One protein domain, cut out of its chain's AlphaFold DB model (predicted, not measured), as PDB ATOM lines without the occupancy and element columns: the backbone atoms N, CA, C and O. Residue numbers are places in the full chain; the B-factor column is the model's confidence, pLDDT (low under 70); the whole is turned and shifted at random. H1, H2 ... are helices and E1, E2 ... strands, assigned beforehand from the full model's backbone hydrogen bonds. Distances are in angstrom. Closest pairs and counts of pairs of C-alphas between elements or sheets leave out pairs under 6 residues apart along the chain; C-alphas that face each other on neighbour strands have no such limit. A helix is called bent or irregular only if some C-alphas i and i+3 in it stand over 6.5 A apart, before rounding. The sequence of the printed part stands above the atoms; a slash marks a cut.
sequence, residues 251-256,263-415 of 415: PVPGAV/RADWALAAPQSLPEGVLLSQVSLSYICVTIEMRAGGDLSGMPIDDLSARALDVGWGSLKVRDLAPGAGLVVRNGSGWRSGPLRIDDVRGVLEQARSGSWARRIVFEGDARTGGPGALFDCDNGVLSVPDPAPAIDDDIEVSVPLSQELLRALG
ATOM      1  N   PRO A 251     183.640 144.376 131.413       52.69
ATOM      2  CA  PRO A 251     184.537 144.933 132.411       52.69
ATOM      3  C   PRO A 251     185.534 143.818 132.722       52.69
ATOM      4  O   PRO A 251     185.145 142.737 133.162       52.69
ATOM      5  N   VAL A 252     186.791 144.019 132.324       49.91
ATOM      6  CA  VAL A 252     187.832 142.998 132.420       49.91
ATOM      7  C   VAL A 252     188.646 143.292 133.676       49.91
ATOM      8  O   VAL A 252     189.354 144.300 133.702       49.91
ATOM      9  N   PRO A 253     188.602 142.415 134.690       47.06
ATOM     10  CA  PRO A 253     189.635 142.319 135.716       47.06
ATOM     11  C   PRO A 253     191.001 142.129 135.059       47.06
ATOM     12  O   PRO A 253     191.140 141.265 134.196       47.06
ATOM     13  N   GLY A 254     191.983 142.957 135.408       41.62
ATOM     14  CA  GLY A 254     193.203 143.192 134.628       41.62
ATOM     15  C   GLY A 254     193.912 141.989 133.975       41.62
ATOM     16  O   GLY A 254     194.002 140.891 134.512       41.62
ATOM     17  N   ALA A 255     194.523 142.288 132.821       40.47
ATOM     18  CA  ALA A 255     195.599 141.538 132.163       40.47
ATOM     19  C   ALA A 255     195.297 140.084 131.748       40.47
ATOM     20  O   ALA A 255     195.853 139.134 132.294       40.47
ATOM     21  N   VAL A 256     194.563 139.899 130.646       42.12
ATOM     22  CA  VAL A 256     194.705 138.671 129.848       42.12
ATOM     23  C   VAL A 256     195.375 139.037 128.522       42.12
ATOM     24  O   VAL A 256     194.749 139.731 127.720       42.12
ATOM     25  N   ARG A 263     187.325 146.765 127.992       62.28
ATOM     26  CA  ARG A 263     186.981 147.591 129.161       62.28
ATOM     27  C   ARG A 263     185.821 148.522 128.796       62.28
ATOM     28  O   ARG A 263     185.872 149.167 127.749       62.28
ATOM     29  N   ALA A 264     184.792 148.556 129.639       70.44
ATOM     30  CA  ALA A 264     183.757 149.575 129.546       70.44
ATOM     31  C   ALA A 264     184.349 150.891 130.064       70.44
ATOM     32  O   ALA A 264     184.833 150.950 131.195       70.44
ATOM     33  N   ASP A 265     184.355 151.925 129.228       74.88
ATOM     34  CA  ASP A 265     184.782 153.255 129.650       74.88
ATOM     35  C   ASP A 265     183.598 153.952 130.318       74.88
ATOM     36  O   ASP A 265     182.626 154.327 129.664       74.88
ATOM     37  N   TRP A 266     183.673 154.066 131.641       82.62
ATOM     38  CA  TRP A 266     182.635 154.674 132.462       82.62
ATOM     39  C   TRP A 266     182.831 156.183 132.549       82.62
ATOM     40  O   TRP A 266     183.914 156.660 132.892       82.62
ATOM     41  N   ALA A 267     181.757 156.940 132.352       85.75
ATOM     42  CA  ALA A 267     181.701 158.306 132.842       85.75
ATOM     43  C   ALA A 267     181.473 158.250 134.359       85.75
ATOM     44  O   ALA A 267     180.348 158.083 134.811       85.75
ATOM     45  N   LEU A 268     182.537 158.342 135.157       88.81
ATOM     46  CA  LEU A 268     182.444 158.299 136.625       88.81
ATOM     47  C   LEU A 268     182.083 159.651 137.258       88.81
ATOM     48  O   LEU A 268     182.073 159.767 138.474       88.81
ATOM     49  N   ALA A 269     181.770 160.659 136.449       89.62
ATOM     50  CA  ALA A 269     181.205 161.921 136.899       89.62
ATOM     51  C   ALA A 269     179.983 162.243 136.038       89.62
ATOM     52  O   ALA A 269     180.028 162.128 134.808       89.62
ATOM     53  N   ALA A 270     178.885 162.629 136.678       90.38
ATOM     54  CA  ALA A 270     177.690 163.049 135.973       90.38
ATOM     55  C   ALA A 270     177.857 164.482 135.438       90.38
ATOM     56  O   ALA A 270     178.405 165.344 136.133       90.38
ATOM     57  N   PRO A 271     177.350 164.788 134.230       89.56
ATOM     58  CA  PRO A 271     177.360 166.150 133.714       89.56
ATOM     59  C   PRO A 271     176.658 167.121 134.671       89.56
ATOM     60  O   PRO A 271     175.551 166.855 135.137       89.56
ATOM     61  N   GLN A 272     177.275 168.280 134.915       89.00
ATOM     62  CA  GLN A 272     176.659 169.373 135.688       89.00
ATOM     63  C   GLN A 272     175.414 169.941 134.989       89.00
ATOM     64  O   GLN A 272     174.526 170.480 135.633       89.00
ATOM     65  N   SER A 273     175.344 169.808 133.661       87.94
ATOM     66  CA  SER A 273     174.218 170.243 132.832       87.94
ATOM     67  C   SER A 273     173.062 169.241 132.779       87.94
ATOM     68  O   SER A 273     172.102 169.473 132.046       87.94
ATOM     69  N   LEU A 274     173.161 168.100 133.470       90.81
ATOM     70  CA  LEU A 274     172.067 167.140 133.521       90.81
ATOM     71  C   LEU A 274     170.872 167.794 134.247       90.81
ATOM     72  O   LEU A 274     171.073 168.358 135.324       90.81
ATOM     73  N   PRO A 275     169.647 167.745 133.694       90.00
ATOM     74  CA  PRO A 275     168.498 168.380 134.331       90.00
ATOM     75  C   PRO A 275     168.227 167.838 135.736       90.00
ATOM     76  O   PRO A 275     168.452 166.656 136.021       90.00
ATOM     77  N   GLU A 276     167.702 168.698 136.607       87.00
ATOM     78  CA  GLU A 276     167.348 168.316 137.971       87.00
ATOM     79  C   GLU A 276     166.363 167.135 137.976       87.00
ATOM     80  O   GLU A 276     165.499 166.992 137.108       87.00
ATOM     81  N   GLY A 277     166.534 166.226 138.936       85.31
ATOM     82  CA  GLY A 277     165.715 165.022 139.046       85.31
ATOM     83  C   GLY A 277     166.078 163.900 138.067       85.31
ATOM     84  O   GLY A 277     165.718 162.759 138.353       85.31
ATOM     85  N   VAL A 278     166.836 164.158 136.989       90.81
ATOM     86  CA  VAL A 278     167.316 163.102 136.078       90.81
ATOM     87  C   VAL A 278     168.369 162.229 136.759       90.81
ATOM     88  O   VAL A 278     169.321 162.722 137.366       90.81
ATOM     89  N   LEU A 279     168.212 160.919 136.603       92.94
ATOM     90  CA  LEU A 279     169.200 159.911 136.951       92.94
ATOM     91  C   LEU A 279     169.988 159.496 135.701       92.94
ATOM     92  O   LEU A 279     169.420 158.948 134.760       92.94
ATOM     93  N   LEU A 280     171.299 159.719 135.689       94.12
ATOM     94  CA  LEU A 280     172.192 159.100 134.710       94.12
ATOM     95  C   LEU A 280     172.479 157.666 135.160       94.12
ATOM     96  O   LEU A 280     173.073 157.467 136.218       94.12
ATOM     97  N   SER A 281     172.083 156.678 134.360       93.75
ATOM     98  CA  SER A 281     172.299 155.254 134.637       93.75
ATOM     99  C   SER A 281     173.166 154.628 133.551       93.75
ATOM    100  O   SER A 281     172.700 154.406 132.443       93.75
ATOM    101  N   GLN A 282     174.415 154.295 133.847       92.50
ATOM    102  CA  GLN A 282     175.273 153.545 132.928       92.50
ATOM    103  C   GLN A 282     175.222 152.055 133.251       92.50
ATOM    104  O   GLN A 282     175.323 151.675 134.416       92.50
ATOM    105  N   VAL A 283     175.096 151.206 132.233       90.06
ATOM    106  CA  VAL A 283     174.974 149.751 132.380       90.06
ATOM    107  C   VAL A 283     175.933 149.044 131.425       90.06
ATOM    108  O   VAL A 283     175.942 149.314 130.226       90.06
ATOM    109  N   SER A 284     176.704 148.091 131.952       86.25
ATOM    110  CA  SER A 284     177.540 147.176 131.171       86.25
ATOM    111  C   SER A 284     177.064 145.746 131.390       86.25
ATOM    112  O   SER A 284     177.076 145.246 132.518       86.25
ATOM    113  N   LEU A 285     176.651 145.085 130.308       74.94
ATOM    114  CA  LEU A 285     176.160 143.708 130.328       74.94
ATOM    115  C   LEU A 285     177.291 142.749 129.965       74.94
ATOM    116  O   LEU A 285     177.792 142.740 128.840       74.94
ATOM    117  N   SER A 286     177.732 141.950 130.932       72.69
ATOM    118  CA  SER A 286     178.893 141.066 130.783       72.69
ATOM    119  C   SER A 286     178.803 139.874 131.735       72.69
ATOM    120  O   SER A 286     177.727 139.603 132.261       72.69
ATOM    121  N   TYR A 287     179.911 139.157 131.980       73.31
ATOM    122  CA  TYR A 287     179.959 138.102 133.008       73.31
ATOM    123  C   TYR A 287     179.478 138.597 134.376       73.31
ATOM    124  O   TYR A 287     178.789 137.866 135.082       73.31
ATOM    125  N   ILE A 288     179.799 139.851 134.699       81.06
ATOM    126  CA  ILE A 288     179.197 140.599 135.794       81.06
ATOM    127  C   ILE A 288     178.479 141.826 135.226       81.06
ATOM    128  O   ILE A 288     179.043 142.560 134.412       81.06
ATOM    129  N   CYS A 289     177.222 142.028 135.621       86.62
ATOM    130  CA  CYS A 289     176.449 143.204 135.241       86.62
ATOM    131  C   CYS A 289     176.787 144.365 136.175       86.62
ATOM    132  O   CYS A 289     176.468 144.317 137.365       86.62
ATOM    133  N   VAL A 290     177.406 145.413 135.642       89.25
ATOM    134  CA  VAL A 290     177.740 146.613 136.415       89.25
ATOM    135  C   VAL A 290     176.769 147.724 136.043       89.25
ATOM    136  O   VAL A 290     176.531 147.975 134.864       89.25
ATOM    137  N   THR A 291     176.186 148.371 137.046       91.88
ATOM    138  CA  THR A 291     175.287 149.521 136.904       91.88
ATOM    139  C   THR A 291     175.803 150.672 137.753       91.88
ATOM    140  O   THR A 291     176.079 150.470 138.932       91.88
ATOM    141  N   ILE A 292     175.907 151.870 137.180       92.88
ATOM    142  CA  ILE A 292     176.303 153.098 137.876       92.88
ATOM    143  C   ILE A 292     175.194 154.134 137.717       92.88
ATOM    144  O   ILE A 292     174.878 154.528 136.600       92.88
ATOM    145  N   GLU A 293     174.630 154.585 138.830       94.06
ATOM    146  CA  GLU A 293     173.546 155.563 138.907       94.06
ATOM    147  C   GLU A 293     174.036 156.846 139.594       94.06
ATOM    148  O   GLU A 293     174.503 156.805 140.734       94.06
ATOM    149  N   MET A 294     173.918 157.994 138.921       93.75
ATOM    150  CA  MET A 294     174.352 159.300 139.435       93.75
ATOM    151  C   MET A 294     173.344 160.400 139.096       93.75
ATOM    152  O   MET A 294     172.699 160.366 138.048       93.75
ATOM    153  N   ARG A 295     173.226 161.404 139.969       91.19
ATOM    154  CA  ARG A 295     172.468 162.635 139.687       91.19
ATOM    155  C   ARG A 295     173.390 163.715 139.129       91.19
ATOM    156  O   ARG A 295     174.605 163.559 139.159       91.19
ATOM    157  N   ALA A 296     172.806 164.796 138.614       90.19
ATOM    158  CA  ALA A 296     173.539 165.943 138.086       90.19
ATOM    159  C   ALA A 296     174.676 166.381 139.025       90.19
ATOM    160  O   ALA A 296     174.458 166.583 140.219       90.19
ATOM    161  N   GLY A 297     175.887 166.483 138.478       87.75
ATOM    162  CA  GLY A 297     177.083 166.881 139.220       87.75
ATOM    163  C   GLY A 297     177.636 165.879 140.241       87.75
ATOM    164  O   GLY A 297     178.618 166.208 140.903       87.75
ATOM    165  N   GLY A 298     177.051 164.683 140.356       89.44
ATOM    166  CA  GLY A 298     177.587 163.582 141.156       89.44
ATOM    167  C   GLY A 298     178.963 163.115 140.676       89.44
ATOM    168  O   GLY A 298     179.262 163.170 139.477       89.44
ATOM    169  N   ASP A 299     179.796 162.644 141.604       88.75
ATOM    170  CA  ASP A 299     181.181 162.247 141.334       88.75
ATOM    171  C   ASP A 299     181.542 160.931 142.038       88.75
ATOM    172  O   ASP A 299     181.604 160.834 143.262       88.75
ATOM    173  N   LEU A 300     181.819 159.916 141.224       90.38
ATOM    174  CA  LEU A 300     182.265 158.581 141.609       90.38
ATOM    175  C   LEU A 300     183.666 158.271 141.058       90.38
ATOM    176  O   LEU A 300     184.062 157.108 140.983       90.38
ATOM    177  N   SER A 301     184.442 159.289 140.672       87.69
ATOM    178  CA  SER A 301     185.779 159.126 140.082       87.69
ATOM    179  C   SER A 301     186.768 158.373 140.977       87.69
ATOM    180  O   SER A 301     187.669 157.704 140.474       87.69
ATOM    181  N   GLY A 302     186.580 158.421 142.300       86.06
ATOM    182  CA  GLY A 302     187.371 157.657 143.270       86.06
ATOM    183  C   GLY A 302     187.029 156.164 143.351       86.06
ATOM    184  O   GLY A 302     187.671 155.439 144.111       86.06
ATOM    185  N   MET A 303     186.017 155.686 142.619       88.19
ATOM    186  CA  MET A 303     185.549 154.309 142.727       88.19
ATOM    187  C   MET A 303     186.425 153.322 141.932       88.19
ATOM    188  O   MET A 303     186.565 153.456 140.714       88.19
ATOM    189  N   PRO A 304     186.935 152.250 142.568       88.38
ATOM    190  CA  PRO A 304     187.748 151.236 141.900       88.38
ATOM    191  C   PRO A 304     186.865 150.185 141.201       88.38
ATOM    192  O   PRO A 304     186.818 149.023 141.606       88.38
ATOM    193  N   ILE A 305     186.120 150.593 140.165       87.62
ATOM    194  CA  ILE A 305     185.087 149.749 139.533       87.62
ATOM    195  C   ILE A 305     185.638 148.436 138.959       87.62
ATOM    196  O   ILE A 305     184.995 147.393 139.078       87.62
ATOM    197  N   ASP A 306     186.844 148.470 138.387       83.19
ATOM    198  CA  ASP A 306     187.481 147.294 137.790       83.19
ATOM    199  C   ASP A 306     187.896 146.279 138.868       83.19
ATOM    200  O   ASP A 306     187.599 145.091 138.738       83.19
ATOM    201  N   ASP A 307     188.498 146.743 139.970       86.25
ATOM    202  CA  ASP A 307     188.897 145.882 141.092       86.25
ATOM    203  C   ASP A 307     187.679 145.293 141.811       86.25
ATOM    204  O   ASP A 307     187.684 144.130 142.213       86.25
ATOM    205  N   LEU A 308     186.606 146.076 141.964       88.94
ATOM    206  CA  LEU A 308     185.354 145.589 142.542       88.94
ATOM    207  C   LEU A 308     184.722 144.516 141.661       88.94
ATOM    208  O   LEU A 308     184.320 143.470 142.168       88.94
ATOM    209  N   SER A 309     184.682 144.750 140.349       85.75
ATOM    210  CA  SER A 309     184.166 143.783 139.378       85.75
ATOM    211  C   SER A 309     184.972 142.484 139.401       85.75
ATOM    212  O   SER A 309     184.384 141.406 139.370       85.75
ATOM    213  N   ALA A 310     186.299 142.580 139.526       84.06
ATOM    214  CA  ALA A 310     187.206 141.444 139.666       84.06
ATOM    215  C   ALA A 310     186.905 140.598 140.897       84.06
ATOM    216  O   ALA A 310     186.569 139.422 140.787       84.06
ATOM    217  N   ARG A 311     186.959 141.230 142.070       87.12
ATOM    218  CA  ARG A 311     186.759 140.553 143.353       87.12
ATOM    219  C   ARG A 311     185.368 139.949 143.460       87.12
ATOM    220  O   ARG A 311     185.207 138.889 144.053       87.12
ATOM    221  N   ALA A 312     184.368 140.623 142.899       88.12
ATOM    222  CA  ALA A 312     183.004 140.127 142.878       88.12
ATOM    223  C   ALA A 312     182.866 138.892 141.970       88.12
ATOM    224  O   ALA A 312     182.259 137.898 142.370       88.12
ATOM    225  N   LEU A 313     183.471 138.927 140.779       84.88
ATOM    226  CA  LEU A 313     183.463 137.808 139.841       84.88
ATOM    227  C   LEU A 313     184.180 136.571 140.404       84.88
ATOM    228  O   LEU A 313     183.664 135.463 140.259       84.88
ATOM    229  N   ASP A 314     185.318 136.753 141.083       85.62
ATOM    230  CA  ASP A 314     186.129 135.662 141.652       85.62
ATOM    231  C   ASP A 314     185.353 134.785 142.647       85.62
ATOM    232  O   ASP A 314     185.620 133.589 142.769       85.62
ATOM    233  N   VAL A 315     184.369 135.363 143.337       87.00
ATOM    234  CA  VAL A 315     183.529 134.669 144.328       87.00
ATOM    235  C   VAL A 315     182.111 134.382 143.813       87.00
ATOM    236  O   VAL A 315     181.248 133.927 144.562       87.00
ATOM    237  N   GLY A 316     181.860 134.605 142.517       86.56
ATOM    238  CA  GLY A 316     180.627 134.200 141.838       86.56
ATOM    239  C   GLY A 316     179.456 135.183 141.928       86.56
ATOM    240  O   GLY A 316     178.312 134.775 141.703       86.56
ATOM    241  N   TRP A 317     179.696 136.461 142.235       89.38
ATOM    242  CA  TRP A 317     178.662 137.494 142.133       89.38
ATOM    243  C   TRP A 317     178.327 137.811 140.674       89.38
ATOM    244  O   TRP A 317     179.186 137.784 139.796       89.38
ATOM    245  N   GLY A 318     177.057 138.138 140.417       85.06
ATOM    246  CA  GLY A 318     176.561 138.367 139.056       85.06
ATOM    247  C   GLY A 318     176.255 139.826 138.733       85.06
ATOM    248  O   GLY A 318     176.100 140.162 137.559       85.06
ATOM    249  N   SER A 319     176.159 140.704 139.734       89.12
ATOM    250  CA  SER A 319     175.916 142.122 139.492       89.12
ATOM    251  C   SER A 319     176.449 143.034 140.595       89.12
ATOM    252  O   SER A 319     176.419 142.693 141.776       89.12
ATOM    253  N   LEU A 320     176.902 144.216 140.179       91.62
ATOM    254  CA  LEU A 320     177.228 145.353 141.029       91.62
ATOM    255  C   LEU A 320     176.354 146.529 140.612       91.62
ATOM    256  O   LEU A 320     176.358 146.925 139.447       91.62
ATOM    257  N   LYS A 321     175.636 147.114 141.563       92.75
ATOM    258  CA  LYS A 321     174.897 148.355 141.368       92.75
ATOM    259  C   LYS A 321     175.454 149.425 142.286       92.75
ATOM    260  O   LYS A 321     175.480 149.257 143.501       92.75
ATOM    261  N   VAL A 322     175.876 150.524 141.691       93.00
ATOM    262  CA  VAL A 322     176.479 151.666 142.361       93.00
ATOM    263  C   VAL A 322     175.527 152.839 142.263       93.00
ATOM    264  O   VAL A 322     174.999 153.115 141.190       93.00
ATOM    265  N   ARG A 323     175.323 153.534 143.375       91.94
ATOM    266  CA  ARG A 323     174.558 154.772 143.459       91.94
ATOM    267  C   ARG A 323     175.422 155.847 144.082       91.94
ATOM    268  O   ARG A 323     176.013 155.613 145.133       91.94
ATOM    269  N   ASP A 324     175.467 157.017 143.466       90.00
ATOM    270  CA  ASP A 324     176.021 158.197 144.117       90.00
ATOM    271  C   ASP A 324     175.153 158.583 145.324       90.00
ATOM    272  O   ASP A 324     173.942 158.787 145.194       90.00
ATOM    273  N   LEU A 325     175.760 158.622 146.511       81.44
ATOM    274  CA  LEU A 325     175.148 159.132 147.733       81.44
ATOM    275  C   LEU A 325     175.998 160.306 148.234       81.44
ATOM    276  O   LEU A 325     177.216 160.345 148.100       81.44
ATOM    277  N   ALA A 326     175.363 161.289 148.860       78.12
ATOM    278  CA  ALA A 326     176.098 162.369 149.501       78.12
ATOM    279  C   ALA A 326     176.337 162.027 150.987       78.12
ATOM    280  O   ALA A 326     175.350 161.910 151.722       78.12
ATOM    281  N   PRO A 327     177.591 161.920 151.481       74.31
ATOM    282  CA  PRO A 327     178.862 161.742 150.761       74.31
ATOM    283  C   PRO A 327     179.240 160.254 150.549       74.31
ATOM    284  O   PRO A 327     179.157 159.461 151.488       74.31
ATOM    285  N   GLY A 328     179.737 159.902 149.355       84.06
ATOM    286  CA  GLY A 328     180.280 158.580 149.001       84.06
ATOM    287  C   GLY A 328     179.291 157.622 148.316       84.06
ATOM    288  O   GLY A 328     178.088 157.815 148.315       84.06
ATOM    289  N   ALA A 329     179.774 156.528 147.740       89.00
ATOM    290  CA  ALA A 329     178.943 155.615 146.958       89.00
ATOM    291  C   ALA A 329     178.146 154.622 147.823       89.00
ATOM    292  O   ALA A 329     178.669 154.010 148.758       89.00
ATOM    293  N   GLY A 330     176.895 154.372 147.452       91.81
ATOM    294  CA  GLY A 330     176.178 153.156 147.815       91.81
ATOM    295  C   GLY A 330     176.506 152.034 146.832       91.81
ATOM    296  O   GLY A 330     176.347 152.212 145.629       91.81
ATOM    297  N   LEU A 331     176.929 150.873 147.324       93.56
ATOM    298  CA  LEU A 331     177.189 149.672 146.536       93.56
ATOM    299  C   LEU A 331     176.210 148.564 146.932       93.56
ATOM    300  O   LEU A 331     176.071 148.235 148.106       93.56
ATOM    301  N   VAL A 332     175.572 147.949 145.945       93.44
ATOM    302  CA  VAL A 332     174.742 146.757 146.103       93.44
ATOM    303  C   VAL A 332     175.332 145.645 145.244       93.44
ATOM    304  O   VAL A 332     175.487 145.798 144.035       93.44
ATOM    305  N   VAL A 333     175.658 144.523 145.872       92.62
ATOM    306  CA  VAL A 333     176.240 143.335 145.250       92.62
ATOM    307  C   VAL A 333     175.158 142.263 145.177       92.62
ATOM    308  O   VAL A 333     174.618 141.861 146.206       92.62
ATOM    309  N   ARG A 334     174.810 141.832 143.962       89.50
ATOM    310  CA  ARG A 334     173.684 140.929 143.689       89.50
ATOM    311  C   ARG A 334     174.115 139.649 142.987       89.50
ATOM    312  O   ARG A 334     175.070 139.607 142.201       89.50
ATOM    313  N   ASN A 335     173.358 138.592 143.226       81.25
ATOM    314  CA  ASN A 335     173.493 137.311 142.563       81.25
ATOM    315  C   ASN A 335     172.717 137.330 141.237       81.25
ATOM    316  O   ASN A 335     171.579 136.886 141.152       81.25
ATOM    317  N   GLY A 336     173.328 137.866 140.179       66.50
ATOM    318  CA  GLY A 336     172.648 138.037 138.888       66.50
ATOM    319  C   GLY A 336     172.193 136.727 138.222       66.50
ATOM    320  O   GLY A 336     171.073 136.640 137.729       66.50
ATOM    321  N   SER A 337     173.047 135.700 138.194       56.94
ATOM    322  CA  SER A 337     172.842 134.471 137.402       56.94
ATOM    323  C   SER A 337     172.746 133.193 138.247       56.94
ATOM    324  O   SER A 337     172.639 132.093 137.703       56.94
ATOM    325  N   GLY A 338     172.759 133.312 139.579       60.69
ATOM    326  CA  GLY A 338     172.575 132.188 140.497       60.69
ATOM    327  C   GLY A 338     173.790 131.276 140.650       60.69
ATOM    328  O   GLY A 338     173.598 130.090 140.925       60.69
ATOM    329  N   TRP A 339     174.995 131.805 140.419       68.56
ATOM    330  CA  TRP A 339     176.264 131.076 140.529       68.56
ATOM    331  C   TRP A 339     176.648 130.866 141.994       68.56
ATOM    332  O   TRP A 339     177.171 129.813 142.357       68.56
ATOM    333  N   ARG A 340     176.303 131.834 142.847       80.62
ATOM    334  CA  ARG A 340     176.355 131.695 144.298       80.62
ATOM    335  C   ARG A 340     175.084 131.007 144.811       80.62
ATOM    336  O   ARG A 340     173.985 131.276 144.326       80.62
ATOM    337  N   SER A 341     175.233 130.132 145.799       81.25
ATOM    338  CA  SER A 341     174.133 129.472 146.509       81.25
ATOM    339  C   SER A 341     174.525 129.244 147.968       81.25
ATOM    340  O   SER A 341     175.696 129.000 148.265       81.25
ATOM    341  N   GLY A 342     173.551 129.300 148.870       85.38
ATOM    342  CA  GLY A 342     173.720 129.108 150.306       85.38
ATOM    343  C   GLY A 342     173.930 130.400 151.112       85.38
ATOM    344  O   GLY A 342     173.918 131.509 150.569       85.38
ATOM    345  N   PRO A 343     174.119 130.269 152.440       88.62
ATOM    346  CA  PRO A 343     174.252 131.403 153.358       88.62
ATOM    347  C   PRO A 343     175.548 132.183 153.118       88.62
ATOM    348  O   PRO A 343     176.556 131.588 152.731       88.62
ATOM    349  N   LEU A 344     175.515 133.502 153.340       92.50
ATOM    350  CA  LEU A 344     176.684 134.377 153.183       92.50
ATOM    351  C   LEU A 344     177.812 133.981 154.126       92.50
ATOM    352  O   LEU A 344     177.601 133.769 155.319       92.50
ATOM    353  N   ARG A 345     179.019 133.901 153.570       92.94
ATOM    354  CA  ARG A 345     180.257 133.611 154.297       92.94
ATOM    355  C   ARG A 345     181.220 134.778 154.186       92.94
ATOM    356  O   ARG A 345     181.111 135.608 153.288       92.94
ATOM    357  N   ILE A 346     182.208 134.809 155.079       95.38
ATOM    358  CA  ILE A 346     183.230 135.859 155.066       95.38
ATOM    359  C   ILE A 346     183.971 135.922 153.726       95.38
ATOM    360  O   ILE A 346     184.198 137.013 153.216       95.38
ATOM    361  N   ASP A 347     184.269 134.777 153.114       93.38
ATOM    362  CA  ASP A 347     184.973 134.724 151.831       93.38
ATOM    363  C   ASP A 347     184.154 135.337 150.681       93.38
ATOM    364  O   ASP A 347     184.743 135.888 149.754       93.38
ATOM    365  N   ASP A 348     182.818 135.348 150.781       92.94
ATOM    366  CA  ASP A 348     181.924 135.943 149.775       92.94
ATOM    367  C   ASP A 348     181.988 137.484 149.775       92.94
ATOM    368  O   ASP A 348     181.706 138.126 148.762       92.94
ATOM    369  N   VAL A 349     182.318 138.091 150.923       94.38
ATOM    370  CA  VAL A 349     182.246 139.549 151.139       94.38
ATOM    371  C   VAL A 349     183.617 140.196 151.344       94.38
ATOM    372  O   VAL A 349     183.778 141.389 151.081       94.38
ATOM    373  N   ARG A 350     184.618 139.416 151.779       95.38
ATOM    374  CA  ARG A 350     185.950 139.882 152.195       95.38
ATOM    375  C   ARG A 350     186.589 140.802 151.168       95.38
ATOM    376  O   ARG A 350     186.969 141.911 151.518       95.38
ATOM    377  N   GLY A 351     186.679 140.370 149.909       92.44
ATOM    378  CA  GLY A 351     187.372 141.143 148.876       92.44
ATOM    379  C   GLY A 351     186.773 142.539 148.685       92.44
ATOM    380  O   GLY A 351     187.502 143.528 148.650       92.44
ATOM    381  N   VAL A 352     185.445 142.631 148.605       92.81
ATOM    382  CA  VAL A 352     184.738 143.910 148.437       92.81
ATOM    383  C   VAL A 352     184.886 144.786 149.685       92.81
ATOM    384  O   VAL A 352     185.150 145.981 149.566       92.81
ATOM    385  N   LEU A 353     184.773 144.204 150.883       94.81
ATOM    386  CA  LEU A 353     184.918 144.938 152.143       94.81
ATOM    387  C   LEU A 353     186.355 145.433 152.381       94.81
ATOM    388  O   LEU A 353     186.543 146.556 152.840       94.81
ATOM    389  N   GLU A 354     187.376 144.654 152.024       92.81
ATOM    390  CA  GLU A 354     188.780 145.082 152.077       92.81
ATOM    391  C   GLU A 354     189.059 146.225 151.090       92.81
ATOM    392  O   GLU A 354     189.751 147.181 151.439       92.81
ATOM    393  N   GLN A 355     188.462 146.185 149.894       90.94
ATOM    394  CA  GLN A 355     188.544 147.287 148.928       90.94
ATOM    395  C   GLN A 355     187.853 148.564 149.434       90.94
ATOM    396  O   GLN A 355     188.254 149.676 149.096       90.94
ATOM    397  N   ALA A 356     186.800 148.423 150.240       89.62
ATOM    398  CA  ALA A 356     186.151 149.557 150.886       89.62
ATOM    399  C   ALA A 356     186.969 150.114 152.059       89.62
ATOM    400  O   ALA A 356     186.964 151.318 152.277       89.62
ATOM    401  N   ARG A 357     187.708 149.272 152.791       89.25
ATOM    402  CA  ARG A 357     188.633 149.725 153.848       89.25
ATOM    403  C   ARG A 357     189.813 150.518 153.292       89.25
ATOM    404  O   ARG A 357     190.315 151.414 153.962       89.25
ATOM    405  N   SER A 358     190.269 150.182 152.086       85.12
ATOM    406  CA  SER A 358     191.436 150.816 151.471       85.12
ATOM    407  C   SER A 358     191.162 152.195 150.863       85.12
ATOM    408  O   SER A 358     192.117 152.874 150.487       85.12
ATOM    409  N   GLY A 359     189.903 152.642 150.776       76.12
ATOM    410  CA  GLY A 359     189.575 153.939 150.185       76.12
ATOM    411  C   GLY A 359     188.282 154.561 150.705       76.12
ATOM    412  O   GLY A 359     187.332 153.881 151.067       76.12
ATOM    413  N   SER A 360     188.215 155.890 150.688       75.19
ATOM    414  CA  SER A 360     187.062 156.681 151.142       75.19
ATOM    415  C   SER A 360     185.987 156.856 150.057       75.19
ATOM    416  O   SER A 360     185.437 157.943 149.899       75.19
ATOM    417  N   TRP A 361     185.727 155.816 149.259       86.50
ATOM    418  CA  TRP A 361     184.784 155.877 148.131       86.50
ATOM    419  C   TRP A 361     183.404 155.318 148.481       86.50
ATOM    420  O   TRP A 361     182.421 155.719 147.868       86.50
ATOM    421  N   ALA A 362     183.314 154.396 149.441       89.38
ATOM    422  CA  ALA A 362     182.061 153.760 149.834       89.38
ATOM    423  C   ALA A 362     181.450 154.467 151.043       89.38
ATOM    424  O   ALA A 362     182.154 154.779 152.000       89.38
ATOM    425  N   ARG A 363     180.130 154.631 151.028       91.44
ATOM    426  CA  ARG A 363     179.322 155.013 152.190       91.44
ATOM    427  C   ARG A 363     178.525 153.841 152.737       91.44
ATOM    428  O   ARG A 363     178.422 153.680 153.948       91.44
ATOM    429  N   ARG A 364     177.962 153.024 151.846       92.44
ATOM    430  CA  ARG A 364     177.119 151.880 152.200       92.44
ATOM    431  C   ARG A 364     177.361 150.725 151.249       92.44
ATOM    432  O   ARG A 364     177.460 150.942 150.048       92.44
ATOM    433  N   ILE A 365     177.421 149.511 151.779       94.69
ATOM    434  CA  ILE A 365     177.661 148.287 151.019       94.69
ATOM    435  C   ILE A 365     176.633 147.246 151.438       94.69
ATOM    436  O   ILE A 365     176.516 146.917 152.617       94.69
ATOM    437  N   VAL A 366     175.898 146.725 150.465       94.62
ATOM    438  CA  VAL A 366     174.858 145.715 150.647       94.62
ATOM    439  C   VAL A 366     175.223 144.489 149.829       94.62
ATOM    440  O   VAL A 366     175.528 144.610 148.646       94.62
ATOM    441  N   PHE A 367     175.144 143.314 150.438       94.19
ATOM    442  CA  PHE A 367     175.257 142.030 149.757       94.19
ATOM    443  C   PHE A 367     173.907 141.333 149.803       94.19
ATOM    444  O   PHE A 367     173.339 141.142 150.879       94.19
ATOM    445  N   GLU A 368     173.404 140.952 148.635       92.00
ATOM    446  CA  GLU A 368     172.187 140.161 148.522       92.00
ATOM    447  C   GLU A 368     172.374 138.787 149.175       92.00
ATOM    448  O   GLU A 368     173.420 138.143 149.047       92.00
ATOM    449  N   GLY A 369     171.341 138.342 149.883       88.75
ATOM    450  CA  GLY A 369     171.270 136.989 150.412       88.75
ATOM    451  C   GLY A 369     171.071 135.941 149.316       88.75
ATOM    452  O   GLY A 369     171.302 136.166 148.129       88.75
ATOM    453  N   ASP A 370     170.624 134.756 149.714       86.94
ATOM    454  CA  ASP A 370     170.202 133.731 148.765       86.94
ATOM    455  C   ASP A 370     168.711 133.456 148.926       86.94
ATOM    456  O   ASP A 370     168.285 132.682 149.786       86.94
ATOM    457  N   ALA A 371     167.921 134.063 148.041       78.38
ATOM    458  CA  ALA A 371     166.476 133.890 147.999       78.38
ATOM    459  C   ALA A 371     166.051 132.423 147.798       78.38
ATOM    460  O   ALA A 371     164.967 132.038 148.233       78.38
ATOM    461  N   ARG A 372     166.887 131.567 147.184       80.12
ATOM    462  CA  ARG A 372     166.558 130.142 146.972       80.12
ATOM    463  C   ARG A 372     166.597 129.343 148.267       80.12
ATOM    464  O   ARG A 372     165.877 128.357 148.396       80.12
ATOM    465  N   THR A 373     167.463 129.742 149.193       80.94
ATOM    466  CA  THR A 373     167.633 129.086 150.495       80.94
ATOM    467  C   THR A 373     166.998 129.875 151.640       80.94
ATOM    468  O   THR A 373     167.000 129.394 152.770       80.94
ATOM    469  N   GLY A 374     166.429 131.054 151.356       81.06
ATOM    470  CA  GLY A 374     165.895 131.973 152.364       81.06
ATOM    471  C   GLY A 374     166.982 132.586 153.252       81.06
ATOM    472  O   GLY A 374     166.701 133.003 154.372       81.06
ATOM    473  N   GLY A 375     168.240 132.580 152.799       85.81
ATOM    474  CA  GLY A 375     169.352 133.148 153.552       85.81
ATOM    475  C   GLY A 375     169.357 134.675 153.433       85.81
ATOM    476  O   GLY A 375     169.365 135.159 152.300       85.81
ATOM    477  N   PRO A 376     169.400 135.437 154.543       90.69
ATOM    478  CA  PRO A 376     169.405 136.894 154.483       90.69
ATOM    479  C   PRO A 376     170.736 137.435 153.945       90.69
ATOM    480  O   PRO A 376     171.782 136.784 154.020       90.69
ATOM    481  N   GLY A 377     170.679 138.654 153.418       92.81
ATOM    482  CA  GLY A 377     171.827 139.447 153.008       92.81
ATOM    483  C   GLY A 377     172.586 140.080 154.176       92.81
ATOM    484  O   GLY A 377     172.230 139.925 155.349       92.81
ATOM    485  N   ALA A 378     173.618 140.849 153.839       94.75
ATOM    486  CA  ALA A 378     174.434 141.596 154.793       94.75
ATOM    487  C   ALA A 378     174.577 143.067 154.384       94.75
ATOM    488  O   ALA A 378     174.519 143.406 153.202       94.75
ATOM    489  N   LEU A 379     174.781 143.939 155.369       95.00
ATOM    490  CA  LEU A 379     174.845 145.387 155.202       95.00
ATOM    491  C   LEU A 379     175.962 145.981 156.060       95.00
ATOM    492  O   LEU A 379     176.096 145.662 157.242       95.00
ATOM    493  N   PHE A 380     176.700 146.917 155.470       94.94
ATOM    494  CA  PHE A 380     177.790 147.631 156.118       94.94
ATOM    495  C   PHE A 380     177.751 149.110 155.734       94.94
ATOM    496  O   PHE A 380     177.569 149.441 154.563       94.94
ATOM    497  N   ASP A 381     177.973 149.991 156.702       93.56
ATOM    498  CA  ASP A 381     178.307 151.391 156.443       93.56
ATOM    499  C   ASP A 381     179.832 151.552 156.492       93.56
ATOM    500  O   ASP A 381     180.515 150.909 157.295       93.56
ATOM    501  N   CYS A 382     180.366 152.398 155.614       92.00
ATOM    502  CA  CYS A 382     181.781 152.739 155.556       92.00
ATOM    503  C   CYS A 382     181.943 154.244 155.772       92.00
ATOM    504  O   CYS A 382     181.330 155.059 155.081       92.00
ATOM    505  N   ASP A 383     182.766 154.612 156.746       89.88
ATOM    506  CA  ASP A 383     183.160 155.994 156.984       89.88
ATOM    507  C   ASP A 383     184.682 156.082 156.925       89.88
ATOM    508  O   ASP A 383     185.377 155.596 157.815       89.88
ATOM    509  N   ASN A 384     185.204 156.642 155.829       85.12
ATOM    510  CA  ASN A 384     186.642 156.815 155.609       85.12
ATOM    511  C   ASN A 384     187.461 155.526 155.839       85.12
ATOM    512  O   ASN A 384     188.503 155.540 156.491       85.12
ATOM    513  N   GLY A 385     186.968 154.401 155.312       86.75
ATOM    514  CA  GLY A 385     187.604 153.086 155.438       86.75
ATOM    515  C   GLY A 385     187.260 152.329 156.728       86.75
ATOM    516  O   GLY A 385     187.644 151.170 156.877       86.75
ATOM    517  N   VAL A 386     186.506 152.932 157.652       92.00
ATOM    518  CA  VAL A 386     186.017 152.265 158.863       92.00
ATOM    519  C   VAL A 386     184.666 151.620 158.582       92.00
ATOM    520  O   VAL A 386     183.684 152.307 158.309       92.00
ATOM    521  N   LEU A 387     184.610 150.289 158.675       94.56
ATOM    522  CA  LEU A 387     183.377 149.525 158.499       94.56
ATOM    523  C   LEU A 387     182.591 149.417 159.806       94.56
ATOM    524  O   LEU A 387     183.149 149.127 160.862       94.56
ATOM    525  N   SER A 388     181.277 149.570 159.704       94.62
ATOM    526  CA  SER A 388     180.328 149.389 160.799       94.62
ATOM    527  C   SER A 388     179.057 148.704 160.301       94.62
ATOM    528  O   SER A 388     178.794 148.661 159.099       94.62
ATOM    529  N   VAL A 389     178.273 148.143 161.221       96.25
ATOM    530  CA  VAL A 389     176.948 147.594 160.914       96.25
ATOM    531  C   VAL A 389     175.906 148.557 161.475       96.25
ATOM    532  O   VAL A 389     175.934 148.801 162.684       96.25
ATOM    533  N   PRO A 390     175.006 149.108 160.646       89.25
ATOM    534  CA  PRO A 390     173.962 149.993 161.140       89.25
ATOM    535  C   PRO A 390     172.919 149.207 161.948       89.25
ATOM    536  O   PRO A 390     172.517 148.106 161.566       89.25
ATOM    537  N   ASP A 391     172.490 149.792 163.065       85.81
ATOM    538  CA  ASP A 391     171.480 149.238 163.968       85.81
ATOM    539  C   ASP A 391     170.532 150.367 164.435       85.81
ATOM    540  O   ASP A 391     170.995 151.308 165.089       85.81
ATOM    541  N   PRO A 392     169.231 150.333 164.080       81.62
ATOM    542  CA  PRO A 392     168.566 149.306 163.273       81.62
ATOM    543  C   PRO A 392     169.000 149.340 161.799       81.62
ATOM    544  O   PRO A 392     169.492 150.356 161.302       81.62
ATOM    545  N   ALA A 393     168.778 148.236 161.078       79.69
ATOM    546  CA  ALA A 393     168.984 148.224 159.635       79.69
ATOM    547  C   ALA A 393     168.068 149.271 158.963       79.69
ATOM    548  O   ALA A 393     166.856 149.262 159.200       79.69
ATOM    549  N   PRO A 394     168.611 150.178 158.133       78.25
ATOM    550  CA  PRO A 394     167.810 151.085 157.326       78.25
ATOM    551  C   PRO A 394     166.981 150.300 156.307       78.25
ATOM    552  O   PRO A 394     167.379 149.221 155.870       78.25
ATOM    553  N   ALA A 395     165.865 150.888 155.872       70.38
ATOM    554  CA  ALA A 395     165.154 150.395 154.701       70.38
ATOM    555  C   ALA A 395     166.088 150.456 153.478       70.38
ATOM    556  O   ALA A 395     166.669 151.501 153.168       70.38
ATOM    557  N   ILE A 396     166.266 149.311 152.827       71.50
ATOM    558  CA  ILE A 396     166.948 149.163 151.538       71.50
ATOM    559  C   ILE A 396     165.848 148.948 150.486       71.50
ATOM    560  O   ILE A 396     164.684 148.813 150.848       71.50
ATOM    561  N   ASP A 397     166.210 148.962 149.202       66.06
ATOM    562  CA  ASP A 397     165.371 148.482 148.090       66.06
ATOM    563  C   ASP A 397     164.491 147.299 148.545       66.06
ATOM    564  O   ASP A 397     165.035 146.349 149.117       66.06
ATOM    565  N   ASP A 398     163.174 147.377 148.311       58.38
ATOM    566  CA  ASP A 398     162.142 146.540 148.967       58.38
ATOM    567  C   ASP A 398     162.343 145.021 148.777       58.38
ATOM    568  O   ASP A 398     161.748 144.205 149.482       58.38
ATOM    569  N   ASP A 399     163.226 144.638 147.855       74.12
ATOM    570  CA  ASP A 399     163.495 143.263 147.449       74.12
ATOM    571  C   ASP A 399     164.700 142.615 148.164       74.12
ATOM    572  O   ASP A 399     164.969 141.432 147.945       74.12
ATOM    573  N   ILE A 400     165.467 143.352 148.986       81.00
ATOM    574  CA  ILE A 400     166.662 142.810 149.664       81.00
ATOM    575  C   ILE A 400     166.446 142.708 151.174       81.00
ATOM    576  O   ILE A 400     166.582 143.682 151.915       81.00
ATOM    577  N   GLU A 401     166.230 141.484 151.649       86.56
ATOM    578  CA  GLU A 401     166.245 141.175 153.078       86.56
ATOM    579  C   GLU A 401     167.691 141.096 153.598       86.56
ATOM    580  O   GLU A 401     168.512 140.347 153.065       86.56
ATOM    581  N   VAL A 402     168.015 141.856 154.651       90.56
ATOM    582  CA  VAL A 402     169.344 141.873 155.290       90.56
ATOM    583  C   VAL A 402     169.260 141.548 156.779       90.56
ATOM    584  O   VAL A 402     168.280 141.864 157.447       90.56
ATOM    585  N   SER A 403     170.320 140.948 157.325       92.62
ATOM    586  CA  SER A 403     170.410 140.572 158.740       92.62
ATOM    587  C   SER A 403     171.523 141.336 159.461       92.62
ATOM    588  O   SER A 403     172.707 141.192 159.140       92.62
ATOM    589  N   VAL A 404     171.154 142.128 160.477       94.12
ATOM    590  CA  VAL A 404     172.111 142.822 161.365       94.12
ATOM    591  C   VAL A 404     173.005 141.822 162.117       94.12
ATOM    592  O   VAL A 404     174.224 141.994 162.064       94.12
ATOM    593  N   PRO A 405     172.482 140.740 162.743       95.00
ATOM    594  CA  PRO A 405     173.328 139.742 163.403       95.00
ATOM    595  C   PRO A 405     174.358 139.093 162.471       95.00
ATOM    596  O   PRO A 405     175.523 138.961 162.846       95.00
ATOM    597  N   LEU A 406     173.949 138.739 161.247       95.25
ATOM    598  CA  LEU A 406     174.848 138.169 160.240       95.25
ATOM    599  C   LEU A 406     175.923 139.177 159.831       95.25
ATOM    600  O   LEU A 406     177.103 138.846 159.775       95.25
ATOM    601  N   SER A 407     175.533 140.428 159.597       96.50
ATOM    602  CA  SER A 407     176.471 141.498 159.252       96.50
ATOM    603  C   SER A 407     177.510 141.703 160.362       96.50
ATOM    604  O   SER A 407     178.699 141.834 160.083       96.50
ATOM    605  N   GLN A 408     177.097 141.653 161.635       96.69
ATOM    606  CA  GLN A 408     178.011 141.740 162.781       96.69
ATOM    607  C   GLN A 408     178.946 140.529 162.880       96.69
ATOM    608  O   GLN A 408     180.106 140.683 163.256       96.69
ATOM    609  N   GLU A 409     178.455 139.327 162.577       96.75
ATOM    610  CA  GLU A 409     179.272 138.111 162.526       96.75
ATOM    611  C   GLU A 409     180.343 138.203 161.438       96.75
ATOM    612  O   GLU A 409     181.521 137.978 161.719       96.75
ATOM    613  N   LEU A 410     179.955 138.610 160.229       97.19
ATOM    614  CA  LEU A 410     180.867 138.801 159.104       97.19
ATOM    615  C   LEU A 410     181.890 139.907 159.391       97.19
ATOM    616  O   LEU A 410     183.076 139.710 159.142       97.19
ATOM    617  N   LEU A 411     181.468 141.034 159.977       96.31
ATOM    618  CA  LEU A 411     182.389 142.105 160.366       96.31
ATOM    619  C   LEU A 411     183.408 141.616 161.406       96.31
ATOM    620  O   LEU A 411     184.592 141.897 161.273       96.31
ATOM    621  N   ARG A 412     182.975 140.834 162.405       96.19
ATOM    622  CA  ARG A 412     183.882 140.216 163.390       96.19
ATOM    623  C   ARG A 412     184.850 139.221 162.747       96.19
ATOM    624  O   ARG A 412     186.008 139.170 163.143       96.19
ATOM    625  N   ALA A 413     184.389 138.437 161.775       96.25
ATOM    626  CA  ALA A 413     185.216 137.471 161.052       96.25
ATOM    627  C   ALA A 413     186.228 138.133 160.099       96.25
ATOM    628  O   ALA A 413     187.253 137.530 159.769       96.25
ATOM    629  N   LEU A 414     185.952 139.361 159.654       93.88
ATOM    630  CA  LEU A 414     186.863 140.147 158.828       93.88
ATOM    631  C   LEU A 414     188.099 140.626 159.614       93.88
ATOM    632  O   LEU A 414     189.158 140.790 159.009       93.88
ATOM    633  N   GLY A 415     187.964 140.803 160.936       89.00
ATOM    634  CA  GLY A 415     188.921 141.531 161.783       89.00
ATOM    635  C   GLY A 415     188.829 143.030 161.557       89.00
ATOM    636  O   GLY A 415     189.826 143.726 161.824       89.00
TER     637      GLY A 415
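Overview. This is residues 251 to 256 and 263 to 415 of the 415 residues of an uncharacterized protein of Actinomyces sp. oral taxon 414 (UniProt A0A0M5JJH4). A single twisted sheet of seven strands forms a wall, with H1 and H2 side by side over one face and H3 at its E6 and E7 end, on the same face; the other face has no named helix. The 159 printed residues hold three named helices and seven named strands, in the order E1 E2 H1 E3 E4 H2 E5 E6 E7 H3. The sheet is mixed and runs E1 E2 E3 E4 E5 E6 E7; the class is mixed, with 75 residues, under half, in named elements. The whole is compact, with a radius of gyration of the C-alphas of 15.2 A and spans of 43 by 39 by 29 A.

Along the chain. After residues 263 to 278, which hold no named element, E1 covers residues 279 to 284, from C-alpha 279 at (169.200, 159.911, 136.951). E2, residues 289 to 295, is 20.3 A long. H1 is residues 305 to 314, 14.3 A. E3, residues 319 to 325, and E4, residues 328 to 334, measure 18.9 A and 19.6 A. H2, residues 346 to 357, is irregular: C-alphas 348 and 351 are 7.6 A apart. E5 is residues 362 to 367, E6 residues 378 to 383, E7 residues 386 to 388. H3, residues 404 to 414, ends with C-alpha 414 at (186.863, 140.147, 158.828).

Arrangement. E1 and E2 form an antiparallel hairpin, with N 282 and O 292 2.8 A apart, within hydrogen-bond range. E2, H1 and E3 form a strand-helix-strand unit, two parallel neighbour strands with a helix between, its crossover left-handed; N 293 and O 322 are 2.8 A apart. E3 and E4 form a hairpin, with N 321 to O 332 at 2.8 A. E4, H2 and E5 form a second such unit, right-handed, with N 331 to O 364 at 2.8 A. E5, E6 and E7 form a meander, each strand the antiparallel neighbour of the one before, with N 365 to O 380 at 2.8 A and N 383 to O 386 at 2.9 A. H1 is on the sheet at a height of 9.7 A; H2, at 9.2 A, lies over E5 and E6. H1 and H2 touch, closest at C-alphas 311 and 351, 5.6 A, at a shallow tilt of 13 degrees, opposite ways. H2 touches H3 with residues 346 to 350 alone, closest at C-alphas 346 and 410, 5.5 A, about perpendicular at 77 degrees. Every O i to N i+4 pair is within range in H1 and H3, and 6 of 8 in H2.

Size, cuts and confidence. The two C-alphas farthest apart, of Ser 273 and Thr 373, are 45.3 A apart. Residues 257 to 262 are not printed; C-alphas 256 and 263 are 11.8 A apart across this cut. The links E4 to H2 and E7 to H3 are long. Mean pLDDT of the printed part is 85.6; residues 251 to 256, 263, 336 to 339 and 397 to 398 are under 70.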